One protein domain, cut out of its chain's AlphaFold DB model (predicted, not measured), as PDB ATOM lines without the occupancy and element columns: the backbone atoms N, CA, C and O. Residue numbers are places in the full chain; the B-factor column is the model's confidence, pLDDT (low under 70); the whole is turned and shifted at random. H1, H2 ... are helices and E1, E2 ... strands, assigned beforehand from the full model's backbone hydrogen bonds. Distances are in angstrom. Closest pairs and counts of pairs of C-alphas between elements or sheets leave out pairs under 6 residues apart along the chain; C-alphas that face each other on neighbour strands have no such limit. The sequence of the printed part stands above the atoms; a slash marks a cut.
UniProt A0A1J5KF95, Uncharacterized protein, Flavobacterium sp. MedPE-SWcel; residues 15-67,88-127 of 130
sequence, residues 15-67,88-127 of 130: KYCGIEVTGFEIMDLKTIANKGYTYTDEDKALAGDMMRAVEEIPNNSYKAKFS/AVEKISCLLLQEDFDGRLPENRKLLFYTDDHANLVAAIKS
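This is residues 15 to 67 and 88 to 127 of the 130 residues of an uncharacterized protein of Flavobacterium sp. MedPE-SWcel (UniProt A0A1J5KF95). A small antiparallel sheet of three strands, E1, E4 and E3, stands in the middle with a helix over each face: H3 runs along the strands on one face, and H1 crosses them on the other. The longest helix, H2, lies off the sheet on the same side as H3, and the short strand E2 sits between H2 and E3. The 93 printed residues hold three named helices and four named strands, in the order E1, H1, H2, E2, H3, E3, E4, and the class is mixed, helices and strands. The whole is compact and rounded, with a radius of gyration of the C-alphas of 13.2 A and spans of 34 by 29 by 27 A.

E1, residues 18 to 20, begins with C-alpha 18 at (192.525, 227.714, 198.488) and is 6.8 A long. H1, residues 23 to 33, is 15.3 A long. H2, residues 41 to 55, runs 21.2 A from C-alpha 41 at (181.983, 209.218, 216.887). E2, residues 65 to 67, is 6.8 A long. After the cut come H3, residues 88 to 98, 15.4 A, and E3, residues 108 to 114, 19.7 A. E4, residues 121 to 126, is 14.2 A long and ends with C-alpha 126 at (188.529, 228.151, 202.255).

The sheet runs E1, E4, E3, with E4 as its inner strand. E1 and E4 are antiparallel at 127 degrees, with N 126 and O 19 at 2.8 A. E3 and E4 form a hairpin, antiparallel at 173 degrees, with N 111 and O 125 at 2.8 A and N 125 and O 111 at 2.9 A. H3 is on the sheet at a height of 9.1 A, over E4 and along the strands, at 20 degrees to E4 on the local plane; their closest C-alphas, those of Ser 93 and Ile 125, are 7.5 A apart. H1 is on the opposite face at a height of 9.9 A, over E4 and only just over E3, with 3 of its C-alphas falling on E3, and runs across the strands, at 88 degrees to E4 on the local plane. The closest C-alphas of H1 and E4, those of Ile 26 and Ala 124, are 7.3 A apart. H2 is not on the sheet; with residues 50 to 54 alone it only just touches H3, with 3 pairs of C-alphas within 8 A, the closest being those of Val 54 and Ile 92, 6.5 A. H2 and H3 run opposite ways at a steep tilt of 50 degrees. E2 pairs with no named strand; its closest C-alpha to H2 is that of Phe 66, 6.0 A from that of Ala 47, and E2 and E3 are near each other, with 5 pairs of C-alphas within 10 A. H1 is apart from H2 and H3. In H1, H2 and H3 every O i to N i+4 pair is within hydrogen-bond range.

The two C-alphas farthest apart, those of Lys 35 and Asn 59, are 36.4 A apart. Residues 68 to 87 are not printed, and C-alphas 67 and 88 are 17.8 A apart across the cut. Of the links that are printed whole, E1 to H1 is tight and the others are short. The mean pLDDT of the printed part is 90.5; residues 117 to 118, in the link from E3 to E4, are under 70.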
ATOM      1  N   LYS A  15     195.234 231.794 198.162       89.62
ATOM      2  CA  LYS A  15     196.193 231.560 199.237       89.62
ATOM      3  C   LYS A  15     196.415 230.062 199.383       89.62
ATOM      4  O   LYS A  15     195.472 229.326 199.679       89.62
ATOM      5  N   TYR A  16     197.662 229.636 199.190       91.94
ATOM      6  CA  TYR A  16     198.033 228.220 199.135       91.94
ATOM      7  C   TYR A  16     197.149 227.475 198.117       91.94
ATOM      8  O   TYR A  16     196.943 227.970 197.011       91.94
ATOM      9  N   CYS A  17     196.565 226.335 198.489       92.56
ATOM     10  CA  CYS A  17     195.645 225.584 197.634       92.56
ATOM     11  C   CYS A  17     194.181 226.072 197.670       92.56
ATOM     12  O   CYS A  17     193.311 225.424 197.091       92.56
ATOM     13  N   GLY A  18     193.886 227.202 198.318       93.81
ATOM     14  CA  GLY A  18     192.525 227.714 198.488       93.81
ATOM     15  C   GLY A  18     192.397 229.217 198.267       93.81
ATOM     16  O   GLY A  18     193.147 229.838 197.510       93.81
ATOM     17  N   ILE A  19     191.412 229.804 198.942       94.81
ATOM     18  CA  ILE A  19     191.097 231.234 198.921       94.81
ATOM     19  C   ILE A  19     191.203 231.789 200.339       94.81
ATOM     20  O   ILE A  19     190.710 231.181 201.287       94.81
ATOM     21  N   GLU A  20     191.803 232.966 200.492       94.19
ATOM     22  CA  GLU A  20     191.838 233.688 201.761       94.19
ATOM     23  C   GLU A  20     190.418 234.063 202.215       94.19
ATOM     24  O   GLU A  20     189.639 234.689 201.490       94.19
ATOM     25  N   VAL A  21     190.070 233.673 203.440       93.31
ATOM     26  CA  VAL A  21     188.793 234.044 204.052       93.31
ATOM     27  C   VAL A  21     188.849 235.519 204.433       93.31
ATOM     28  O   VAL A  21     189.797 235.981 205.068       93.31
ATOM     29  N   THR A  22     187.818 236.275 204.060       91.88
ATOM     30  CA  THR A  22     187.760 237.710 204.370       91.88
ATOM     31  C   THR A  22     187.616 237.958 205.873       91.88
ATOM     32  O   THR A  22     187.071 237.130 206.599       91.88
ATOM     33  N   GLY A  23     188.030 239.139 206.344       88.19
ATOM     34  CA  GLY A  23     187.900 239.516 207.757       88.19
ATOM     35  C   GLY A  23     186.469 239.407 208.302       88.19
ATOM     36  O   GLY A  23     186.278 238.906 209.406       88.19
ATOM     37  N   PHE A  24     185.466 239.810 207.515       90.56
ATOM     38  CA  PHE A  24     184.056 239.673 207.897       90.56
ATOM     39  C   PHE A  24     183.637 238.205 208.014       90.56
ATOM     40  O   PHE A  24     183.040 237.818 209.011       90.56
ATOM     41  N   GLU A  25     184.029 237.368 207.053       92.88
ATOM     42  CA  GLU A  25     183.713 235.940 207.106       92.88
ATOM     43  C   GLU A  25     184.423 235.244 208.283       92.88
ATOM     44  O   GLU A  25     183.825 234.397 208.937       92.88
ATOM     45  N   ILE A  26     185.649 235.643 208.643       93.00
ATOM     46  CA  ILE A  26     186.317 235.152 209.863       93.00
ATOM     47  C   ILE A  26     185.493 235.492 211.114       93.00
ATOM     48  O   ILE A  26     185.380 234.658 212.014       93.00
ATOM     49  N   MET A  27     184.933 236.704 211.199       91.56
ATOM     50  CA  MET A  27     184.088 237.104 212.331       91.56
ATOM     51  C   MET A  27     182.836 236.229 212.424       91.56
ATOM     52  O   MET A  27     182.542 235.715 213.503       91.56
ATOM     53  N   ASP A  28     182.165 235.987 211.298       93.12
ATOM     54  CA  ASP A  28     180.980 235.126 211.244       93.12
ATOM     55  C   ASP A  28     181.308 233.685 211.659       93.12
ATOM     56  O   ASP A  28     180.587 233.080 212.457       93.12
ATOM     57  N   LEU A  29     182.438 233.142 211.193       93.62
ATOM     58  CA  LEU A  29     182.893 231.799 211.568       93.62
ATOM     59  C   LEU A  29     183.195 231.692 213.063       93.62
ATOM     60  O   LEU A  29     182.817 230.707 213.692       93.62
ATOM     61  N   LYS A  30     183.806 232.719 213.667       91.00
ATOM     62  CA  LYS A  30     184.007 232.776 215.124       91.00
ATOM     63  C   LYS A  30     182.678 232.814 215.878       91.00
ATOM     64  O   LYS A  30     182.541 232.159 216.907       91.00
ATOM     65  N   THR A  31     181.680 233.541 215.376       92.81
ATOM     66  CA  THR A  31     180.337 233.548 215.973       92.81
ATOM     67  C   THR A  31     179.667 232.179 215.891       92.81
ATOM     68  O   THR A  31     179.032 231.766 216.860       92.81
ATOM     69  N   ILE A  32     179.812 231.464 214.771       92.44
ATOM     70  CA  ILE A  32     179.329 230.083 214.634       92.44
ATOM     71  C   ILE A  32     180.039 229.188 215.648       92.44
ATOM     72  O   ILE A  32     179.378 228.498 216.419       92.44
ATOM     73  N   ALA A  33     181.364 229.271 215.723       89.00
ATOM     74  CA  ALA A  33     182.156 228.461 216.632       89.00
ATOM     75  C   ALA A  33     181.844 228.676 218.114       89.00
ATOM     76  O   ALA A  33     181.835 227.716 218.882       89.00
ATOM     77  N   ASN A  34     181.513 229.904 218.514       89.50
ATOM     78  CA  ASN A  34     181.110 230.209 219.888       89.50
ATOM     79  C   ASN A  34     179.815 229.502 220.318       89.50
ATOM     80  O   ASN A  34     179.545 229.417 221.514       89.50
ATOM     81  N   LYS A  35     179.010 228.989 219.377       90.38
ATOM     82  CA  LYS A  35     177.830 228.169 219.696       90.38
ATOM     83  C   LYS A  35     178.203 226.743 220.112       90.38
ATOM     84  O   LYS A  35     177.366 226.045 220.678       90.38
ATOM     85  N   GLY A  36     179.447 226.334 219.862       87.75
ATOM     86  CA  GLY A  36     179.918 224.970 220.050       87.75
ATOM     87  C   GLY A  36     179.442 224.026 218.945       87.75
ATOM     88  O   GLY A  36     178.505 224.311 218.200       87.75
ATOM     89  N   TYR A  37     180.105 222.877 218.856       94.25
ATOM     90  CA  TYR A  37     179.766 221.794 217.941       94.25
ATOM     91  C   TYR A  37     179.717 220.477 218.719       94.25
ATOM     92  O   TYR A  37     180.579 220.212 219.560       94.25
ATOM     93  N   THR A  38     178.688 219.665 218.467       94.88
ATOM     94  CA  THR A  38     178.535 218.358 219.116       94.88
ATOM     95  C   THR A  38     179.150 217.290 218.229       94.88
ATOM     96  O   THR A  38     178.661 217.042 217.133       94.88
ATOM     97  N   TYR A  39     180.208 216.650 218.719       94.62
ATOM     98  CA  TYR A  39     180.912 215.611 217.975       94.62
ATOM     99  C   TYR A  39     180.169 214.289 217.988       94.62
ATOM    100  O   TYR A  39     179.837 213.759 219.053       94.62
ATOM    101  N   THR A  40     180.034 213.713 216.802       95.62
ATOM    102  CA  THR A  40     179.720 212.296 216.635       95.62
ATOM    103  C   THR A  40     180.984 211.443 216.777       95.62
ATOM    104  O   THR A  40     182.108 211.953 216.795       95.62
ATOM    105  N   ASP A  41     180.828 210.125 216.889       96.31
ATOM    106  CA  ASP A  41     181.983 209.218 216.887       96.31
ATOM    107  C   ASP A  41     182.672 209.165 215.516       96.31
ATOM    108  O   ASP A  41     183.895 209.045 215.449       96.31
ATOM    109  N   GLU A  42     181.914 209.357 214.435       94.81
ATOM    110  CA  GLU A  42     182.457 209.503 213.084       94.81
ATOM    111  C   GLU A  42     183.333 210.756 212.961       94.81
ATOM    112  O   GLU A  42     184.422 210.693 212.396       94.81
ATOM    113  N   ASP A  43     182.917 211.874 213.562       95.50
ATOM    114  CA  ASP A  43     183.715 213.104 213.563       95.50
ATOM    115  C   ASP A  43     185.043 212.925 214.302       95.50
ATOM    116  O   ASP A  43     186.075 213.422 213.853       95.50
ATOM    117  N   LYS A  44     185.043 212.186 215.418       95.06
ATOM    118  CA  LYS A  44     186.276 211.869 216.155       95.06
ATOM    119  C   LYS A  44     187.201 210.977 215.329       95.06
ATOM    120  O   LYS A  44     188.409 211.202 215.332       95.06
ATOM    121  N   ALA A  45     186.642 209.983 214.636       96.00
ATOM    122  CA  ALA A  45     187.405 209.102 213.760       96.00
ATOM    123  C   ALA A  45     188.022 209.886 212.592       96.00
ATOM    124  O   ALA A  45     189.227 209.799 212.377       96.00
ATOM    125  N   LEU A  46     187.228 210.725 211.918       96.06
ATOM    126  CA  LEU A  46     187.697 211.604 210.848       96.06
ATOM    127  C   LEU A  46     188.805 212.545 211.332       96.06
ATOM    128  O   LEU A  46     189.860 212.618 210.710       96.06
ATOM    129  N   ALA A  47     188.608 213.224 212.465       94.88
ATOM    130  CA  ALA A  47     189.633 214.092 213.034       94.88
ATOM    131  C   ALA A  47     190.927 213.318 213.348       94.88
ATOM    132  O   ALA A  47     192.014 213.827 213.093       94.88
ATOM    133  N   GLY A  48     190.828 212.085 213.858       94.62
ATOM    134  CA  GLY A  48     191.981 211.217 214.108       94.62
ATOM    135  C   GLY A  48     192.715 210.794 212.832       94.62
ATOM    136  O   GLY A  48     193.946 210.819 212.800       94.62
ATOM    137  N   ASP A  49     191.981 210.455 211.773       95.19
ATOM    138  CA  ASP A  49     192.561 210.125 210.468       95.19
ATOM    139  C   ASP A  49     193.246 211.347 209.840       95.19
ATOM    140  O   ASP A  49     194.355 211.231 209.322       95.19
ATOM    141  N   MET A  50     192.656 212.539 209.973       94.81
ATOM    142  CA  MET A  50     193.279 213.800 209.556       94.81
ATOM    143  C   MET A  50     194.571 214.100 210.326       94.81
ATOM    144  O   MET A  50     195.551 214.533 209.720       94.81
ATOM    145  N   MET A  51     194.604 213.866 211.646       92.56
ATOM    146  CA  MET A  51     195.834 214.000 212.448       92.56
ATOM    147  C   MET A  51     196.925 213.072 211.930       92.56
ATOM    148  O   MET A  51     198.038 213.531 211.684       92.56
ATOM    149  N   ARG A  52     196.590 211.799 211.695       92.44
ATOM    150  CA  ARG A  52     197.539 210.811 211.176       92.44
ATOM    151  C   ARG A  52     198.060 211.197 209.790       92.44
ATOM    152  O   ARG A  52     199.266 211.197 209.582       92.44
ATOM    153  N   ALA A  53     197.172 211.598 208.883       92.50
ATOM    154  CA  ALA A  53     197.547 212.014 207.533       92.50
ATOM    155  C   ALA A  53     198.495 213.224 207.543       92.50
ATOM    156  O   ALA A  53     199.439 213.283 206.758       92.50
ATOM    157  N   VAL A  54     198.293 214.177 208.462       91.12
ATOM    158  CA  VAL A  54     199.238 215.285 208.643       91.12
ATOM    159  C   VAL A  54     200.577 214.798 209.190       91.12
ATOM    160  O   VAL A  54     201.611 215.205 208.668       91.12
ATOM    161  N   GLU A  55     200.597 213.933 210.203       89.12
ATOM    162  CA  GLU A  55     201.840 213.381 210.770       89.12
ATOM    163  C   GLU A  55     202.668 212.586 209.742       89.12
ATOM    164  O   GLU A  55     203.893 212.550 209.833       89.12
ATOM    165  N   GLU A  56     202.023 212.002 208.732       90.25
ATOM    166  CA  GLU A  56     202.671 211.255 207.647       90.25
ATOM    167  C   GLU A  56     203.269 212.145 206.539       90.25
ATOM    168  O   GLU A  56     203.998 211.647 205.674       90.25
ATOM    169  N   ILE A  57     203.034 213.466 206.560       86.38
ATOM    170  CA  ILE A  57     203.651 214.394 205.601       86.38
ATOM    171  C   ILE A  57     205.189 214.310 205.724       86.38
ATOM    172  O   ILE A  57     205.739 214.495 206.813       86.38
ATOM    173  N   PRO A  58     205.937 214.100 204.623       80.25
ATOM    174  CA  PRO A  58     207.391 213.990 204.680       80.25
ATOM    175  C   PRO A  58     208.059 215.218 205.310       80.25
ATOM    176  O   PRO A  58     207.775 216.366 204.945       80.25
ATOM    177  N   ASN A  59     209.007 214.963 206.217       72.69
ATOM    178  CA  ASN A  59     209.709 215.977 207.012       72.69
ATOM    179  C   ASN A  59     208.780 216.832 207.890       72.69
ATOM    180  O   ASN A  59     209.133 217.960 208.237       72.69
ATOM    181  N   ASN A  60     207.598 216.320 208.237       71.25
ATOM    182  CA  ASN A  60     206.716 216.968 209.185       71.25
ATOM    183  C   ASN A  60     207.030 216.499 210.612       71.25
ATOM    184  O   ASN A  60     206.849 215.335 210.952       71.25
ATOM    185  N   SER A  61     207.506 217.409 211.459       71.31
ATOM    186  CA  SER A  61     207.634 217.171 212.904       71.31
ATOM    187  C   SER A  61     206.456 217.741 213.698       71.31
ATOM    188  O   SER A  61     206.477 217.726 214.929       71.31
ATOM    189  N   TYR A  62     205.465 218.316 213.014       73.50
ATOM    190  CA  TYR A  62     204.382 219.056 213.636       73.50
ATOM    191  C   TYR A  62     203.213 218.145 213.985       73.50
ATOM    192  O   TYR A  62     202.806 217.285 213.207       73.50
ATOM    193  N   LYS A  63     202.629 218.399 215.155       79.19
ATOM    194  CA  LYS A  63     201.375 217.785 215.583       79.19
ATOM    195  C   LYS A  63     200.263 218.792 215.365       79.19
ATOM    196  O   LYS A  63     200.175 219.769 216.103       79.19
ATOM    197  N   ALA A  64     199.434 218.563 214.354       85.69
ATOM    198  CA  ALA A  64     198.225 219.351 214.172       85.69
ATOM    199  C   ALA A  64     197.100 218.775 215.036       85.69
ATOM    200  O   ALA A  64     196.932 217.560 215.129       85.69
ATOM    201  N   LYS A  65     196.304 219.647 215.650       90.06
ATOM    202  CA  LYS A  65     195.038 219.272 216.279       90.06
ATOM    203  C   LYS A  65     193.895 219.911 215.510       90.06
ATOM    204  O   LYS A  65     193.928 221.104 215.216       90.06
ATOM    205  N   PHE A  66     192.867 219.119 215.252       91.94
ATOM    206  CA  PHE A  66     191.666 219.553 214.556       91.94
ATOM    207  C   PHE A  66     190.522 219.723 215.537       91.94
ATOM    208  O   PHE A  66     190.319 218.878 216.410       91.94
ATOM    209  N   SER A  67     189.765 220.802 215.368       91.94
ATOM    210  CA  SER A  67     188.471 220.942 216.010       91.94
ATOM    211  C   SER A  67     187.423 221.500 215.056       91.94
ATOM    212  O   SER A  67     187.561 222.608 214.553       91.94
ATOM    213  N   ALA A  88     204.479 224.801 206.495       88.88
ATOM    214  CA  ALA A  88     203.663 223.781 207.128       88.88
ATOM    215  C   ALA A  88     202.170 224.093 207.008       88.88
ATOM    216  O   ALA A  88     201.396 223.201 206.659       88.88
ATOM    217  N   VAL A  89     201.769 225.351 207.224       91.38
ATOM    218  CA  VAL A  89     200.385 225.795 206.996       91.38
ATOM    219  C   VAL A  89     199.966 225.525 205.552       91.38
ATOM    220  O   VAL A  89     198.888 224.979 205.330       91.38
ATOM    221  N   GLU A  90     200.825 225.828 204.577       93.19
ATOM    222  CA  GLU A  90     200.584 225.521 203.166       93.19
ATOM    223  C   GLU A  90     200.334 224.028 202.946       93.19
ATOM    224  O   GLU A  90     199.271 223.657 202.450       93.19
ATOM    225  N   LYS A  91     201.261 223.165 203.379       91.81
ATOM    226  CA  LYS A  91     201.151 221.708 203.207       91.81
ATOM    227  C   LYS A  91     199.878 221.138 203.829       91.81
ATOM    228  O   LYS A  91     199.164 220.387 203.170       91.81
ATOM    229  N   ILE A  92     199.583 221.516 205.075       92.38
ATOM    230  CA  ILE A  92     198.380 221.059 205.780       92.38
ATOM    231  C   ILE A  92     197.133 221.579 205.061       92.38
ATOM    232  O   ILE A  92     196.197 220.819 204.837       92.38
ATOM    233  N   SER A  93     197.117 222.851 204.653       93.50
ATOM    234  CA  SER A  93     195.980 223.412 203.922       93.50
ATOM    235  C   SER A  93     195.730 222.684 202.605       93.50
ATOM    236  O   SER A  93     194.587 222.373 202.299       93.50
ATOM    237  N   CYS A  94     196.780 222.349 201.855       93.56
ATOM    238  CA  CYS A  94     196.658 221.638 200.592       93.56
ATOM    239  C   CYS A  94     196.112 220.225 200.786       93.56
ATOM    240  O   CYS A  94     195.121 219.891 200.143       93.56
ATOM    241  N   LEU A  95     196.663 219.457 201.733       93.69
ATOM    242  CA  LEU A  95     196.142 218.134 202.088       93.69
ATOM    243  C   LEU A  95     194.639 218.204 202.397       93.69
ATOM    244  O   LEU A  95     193.833 217.491 201.810       93.69
ATOM    245  N   LEU A  96     194.248 219.122 203.283       93.75
ATOM    246  CA  LEU A  96     192.870 219.231 203.755       93.75
ATOM    247  C   LEU A  96     191.903 219.842 202.750       93.75
ATOM    248  O   LEU A  96     190.702 219.757 202.976       93.75
ATOM    249  N   LEU A  97     192.377 220.487 201.686       93.81
ATOM    250  CA  LEU A  97     191.530 221.023 200.617       93.81
ATOM    251  C   LEU A  97     191.442 220.091 199.405       93.81
ATOM    252  O   LEU A  97     190.522 220.255 198.612       93.81
ATOM    253  N   GLN A  98     192.361 219.133 199.269       91.56
ATOM    254  CA  GLN A  98     192.428 218.224 198.120       91.56
ATOM    255  C   GLN A  98     191.932 216.808 198.443       91.56
ATOM    256  O   GLN A  98     191.298 216.194 197.595       91.56
ATOM    257  N   GLU A  99     192.156 216.307 199.659       93.00
ATOM    258  CA  GLU A  99     191.738 214.953 200.057       93.00
ATOM    259  C   GLU A  99     190.293 214.931 200.559       93.00
ATOM    260  O   GLU A  99     189.886 215.828 201.295       93.00
ATOM    261  N   ASP A 100     189.500 213.918 200.216       90.69
ATOM    262  CA  ASP A 100     188.096 213.791 200.645       90.69
ATOM    263  C   ASP A 100     187.883 212.860 201.855       90.69
ATOM    264  O   ASP A 100     186.788 212.832 202.421       90.69
ATOM    265  N   PHE A 101     188.933 212.150 202.291       94.12
ATOM    266  CA  PHE A 101     188.915 211.190 203.403       94.12
ATOM    267  C   PHE A 101     187.794 210.152 203.262       94.12
ATOM    268  O   PHE A 101     186.968 209.985 204.164       94.12
ATOM    269  N   ASP A 102     187.764 209.463 202.121       93.56
ATOM    270  CA  ASP A 102     186.735 208.474 201.776       93.56
ATOM    271  C   ASP A 102     185.336 209.113 201.672       93.56
ATOM    272  O   ASP A 102     184.328 208.527 202.074       93.56
ATOM    273  N   GLY A 103     185.280 210.357 201.187       92.81
ATOM    274  CA  GLY A 103     184.051 211.149 201.065       92.81
ATOM    275  C   GLY A 103     183.505 211.721 202.381       92.81
ATOM    276  O   GLY A 103     182.405 212.271 202.399       92.81
ATOM    277  N   ARG A 104     184.246 211.614 203.494       93.94
ATOM    278  CA  ARG A 104     183.822 212.128 204.813       93.94
ATOM    279  C   ARG A 104     184.047 213.631 204.985       93.94
ATOM    280  O   ARG A 104     183.456 214.226 205.893       93.94
ATOM    281  N   LEU A 105     184.901 214.247 204.163       93.06
ATOM    282  CA  LEU A 105     185.081 215.700 204.120       93.06
ATOM    283  C   LEU A 105     184.190 216.337 203.046       93.06
ATOM    284  O   LEU A 105     184.426 216.110 201.857       93.06
ATOM    285  N   PRO A 106     183.257 217.226 203.434       93.69
ATOM    286  CA  PRO A 106     182.470 217.996 202.479       93.69
ATOM    287  C   PRO A 106     183.333 218.864 201.553       93.69
ATOM    288  O   PRO A 106     184.449 219.261 201.906       93.69
ATOM    289  N   GLU A 107     182.797 219.209 200.381       93.25
ATOM    290  CA  GLU A 107     183.496 220.015 199.368       93.25
ATOM    291  C   GLU A 107     183.825 221.431 199.866       93.25
ATOM    292  O   GLU A 107     184.927 221.947 199.643       93.25
ATOM    293  N   ASN A 108     182.900 222.065 200.598       95.06
ATOM    294  CA  ASN A 108     183.102 223.418 201.109       95.06
ATOM    295  C   ASN A 108     183.814 223.380 202.458       95.06
ATOM    296  O   ASN A 108     183.231 223.087 203.500       95.06
ATOM    297  N   ARG A 109     185.097 223.727 202.463       96.31
ATOM    298  CA  ARG A 109     185.945 223.628 203.652       96.31
ATOM    299  C   ARG A 109     186.360 225.017 204.082       96.31
ATOM    300  O   ARG A 109     186.738 225.838 203.250       96.31
ATOM    301  N   LYS A 110     186.280 225.290 205.382       96.94
ATOM    302  CA  LYS A 110     186.682 226.562 205.992       96.94
ATOM    303  C   LYS A 110     187.681 226.281 207.103       96.94
ATOM    304  O   LYS A 110     187.317 225.791 208.167       96.94
ATOM    305  N   LEU A 111     188.943 226.572 206.831       96.12
ATOM    306  CA  LEU A 111     190.084 226.231 207.664       96.12
ATOM    307  C   LEU A 111     190.589 227.485 208.375       96.12
ATOM    308  O   LEU A 111     190.999 228.448 207.724       96.12
ATOM    309  N   LEU A 112     190.579 227.477 209.704       95.31
ATOM    310  CA  LEU A 112     191.135 228.542 210.530       95.31
ATOM    311  C   LEU A 112     192.369 228.010 211.268       95.31
ATOM    312  O   LEU A 112     192.246 227.214 212.197       95.31
ATOM    313  N   PHE A 113     193.551 228.450 210.843       94.25
ATOM    314  CA  PHE A 113     194.843 228.041 211.389       94.25
ATOM    315  C   PHE A 113     195.251 228.937 212.551       94.25
ATOM    316  O   PHE A 113     195.347 230.156 212.396       94.25
ATOM    317  N   TYR A 114     195.531 228.322 213.692       91.69
ATOM    318  CA  TYR A 114     195.963 228.978 214.915       91.69
ATOM    319  C   TYR A 114     197.278 228.398 215.417       91.69
ATOM    320  O   TYR A 114     197.564 227.216 215.227       91.69
ATOM    321  N   THR A 115     198.031 229.238 216.120       86.75
ATOM    322  CA  THR A 115     199.171 228.820 216.937       86.75
ATOM    323  C   THR A 115     198.732 227.977 218.133       86.75
ATOM    324  O   THR A 115     197.562 227.996 218.522       86.75
ATOM    325  N   ASP A 116     199.681 227.262 218.744       70.38
ATOM    326  CA  ASP A 116     199.461 226.332 219.866       70.38
ATOM    327  C   ASP A 116     198.683 226.920 221.064       70.38
ATOM    328  O   ASP A 116     198.047 226.181 221.816       70.38
ATOM    329  N   ASP A 117     198.698 228.242 221.244       64.94
ATOM    330  CA  ASP A 117     197.999 228.967 222.310       64.94
ATOM    331  C   ASP A 117     196.579 229.435 221.933       64.94
ATOM    332  O   ASP A 117     195.933 230.122 222.727       64.94
ATOM    333  N   HIS A 118     196.088 229.097 220.732       67.44
ATOM    334  CA  HIS A 118     194.847 229.620 220.141       67.44
ATOM    335  C   HIS A 118     194.756 231.155 220.074       67.44
ATOM    336  O   HIS A 118     193.698 231.698 219.743       67.44
ATOM    337  N   ALA A 119     195.836 231.875 220.382       71.62
ATOM    338  CA  ALA A 119     195.793 233.319 220.540       71.62
ATOM    339  C   ALA A 119     195.905 234.027 219.190       71.62
ATOM    340  O   ALA A 119     195.282 235.072 218.989       71.62
ATOM    341  N   ASN A 120     196.645 233.435 218.244       86.38
ATOM    342  CA  ASN A 120     196.978 234.076 216.977       86.38
ATOM    343  C   ASN A 120     196.464 233.270 215.782       86.38
ATOM    344  O   ASN A 120     196.836 232.115 215.582       86.38
ATOM    345  N   LEU A 121     195.612 233.905 214.973       90.31
ATOM    346  CA  LEU A 121     195.178 233.370 213.686       90.31
ATOM    347  C   LEU A 121     196.303 233.579 212.663       90.31
ATOM    348  O   LEU A 121     196.601 234.715 212.298       90.31
ATOM    349  N   VAL A 122     196.896 232.485 212.196       92.12
ATOM    350  CA  VAL A 122     198.011 232.472 211.235       92.12
ATOM    351  C   VAL A 122     197.487 232.570 209.803       92.12
ATOM    352  O   VAL A 122     197.992 233.330 208.975       92.12
ATOM    353  N   ALA A 123     196.428 231.820 209.503       93.94
ATOM    354  CA  ALA A 123     195.778 231.840 208.204       93.94
ATOM    355  C   ALA A 123     194.303 231.457 208.326       93.94
ATOM    356  O   ALA A 123     193.913 230.667 209.180       93.94
ATOM    357  N   ALA A 124     193.482 231.993 207.431       95.31
ATOM    358  CA  ALA A 124     192.115 231.545 207.236       95.31
ATOM    359  C   ALA A 124     191.923 231.277 205.747       95.31
ATOM    360  O   ALA A 124     192.113 232.176 204.925       95.31
ATOM    361  N   ILE A 125     191.626 230.029 205.404       96.25
ATOM    362  CA  ILE A 125     191.616 229.540 204.027       96.25
ATOM    363  C   ILE A 125     190.324 228.764 203.814       96.25
ATOM    364  O   ILE A 125     189.914 227.995 204.680       96.25
ATOM    365  N   LYS A 126     189.680 228.950 202.670       96.06
ATOM    366  CA  LYS A 126     188.529 228.151 202.255       96.06
ATOM    367  C   LYS A 126     188.762 227.471 200.914       96.06
ATOM    368  O   LYS A 126     189.630 227.910 200.154       96.06
ATOM    369  N   SER A 127     187.984 226.424 200.635       95.00
ATOM    370  CA  SER A 127     187.947 225.783 199.317       95.00
ATOM    371  C   SER A 127     187.736 226.823 198.216       95.00
ATOM    372  O   SER A 127     187.053 227.835 198.413       95.00
TER     373      SER A 127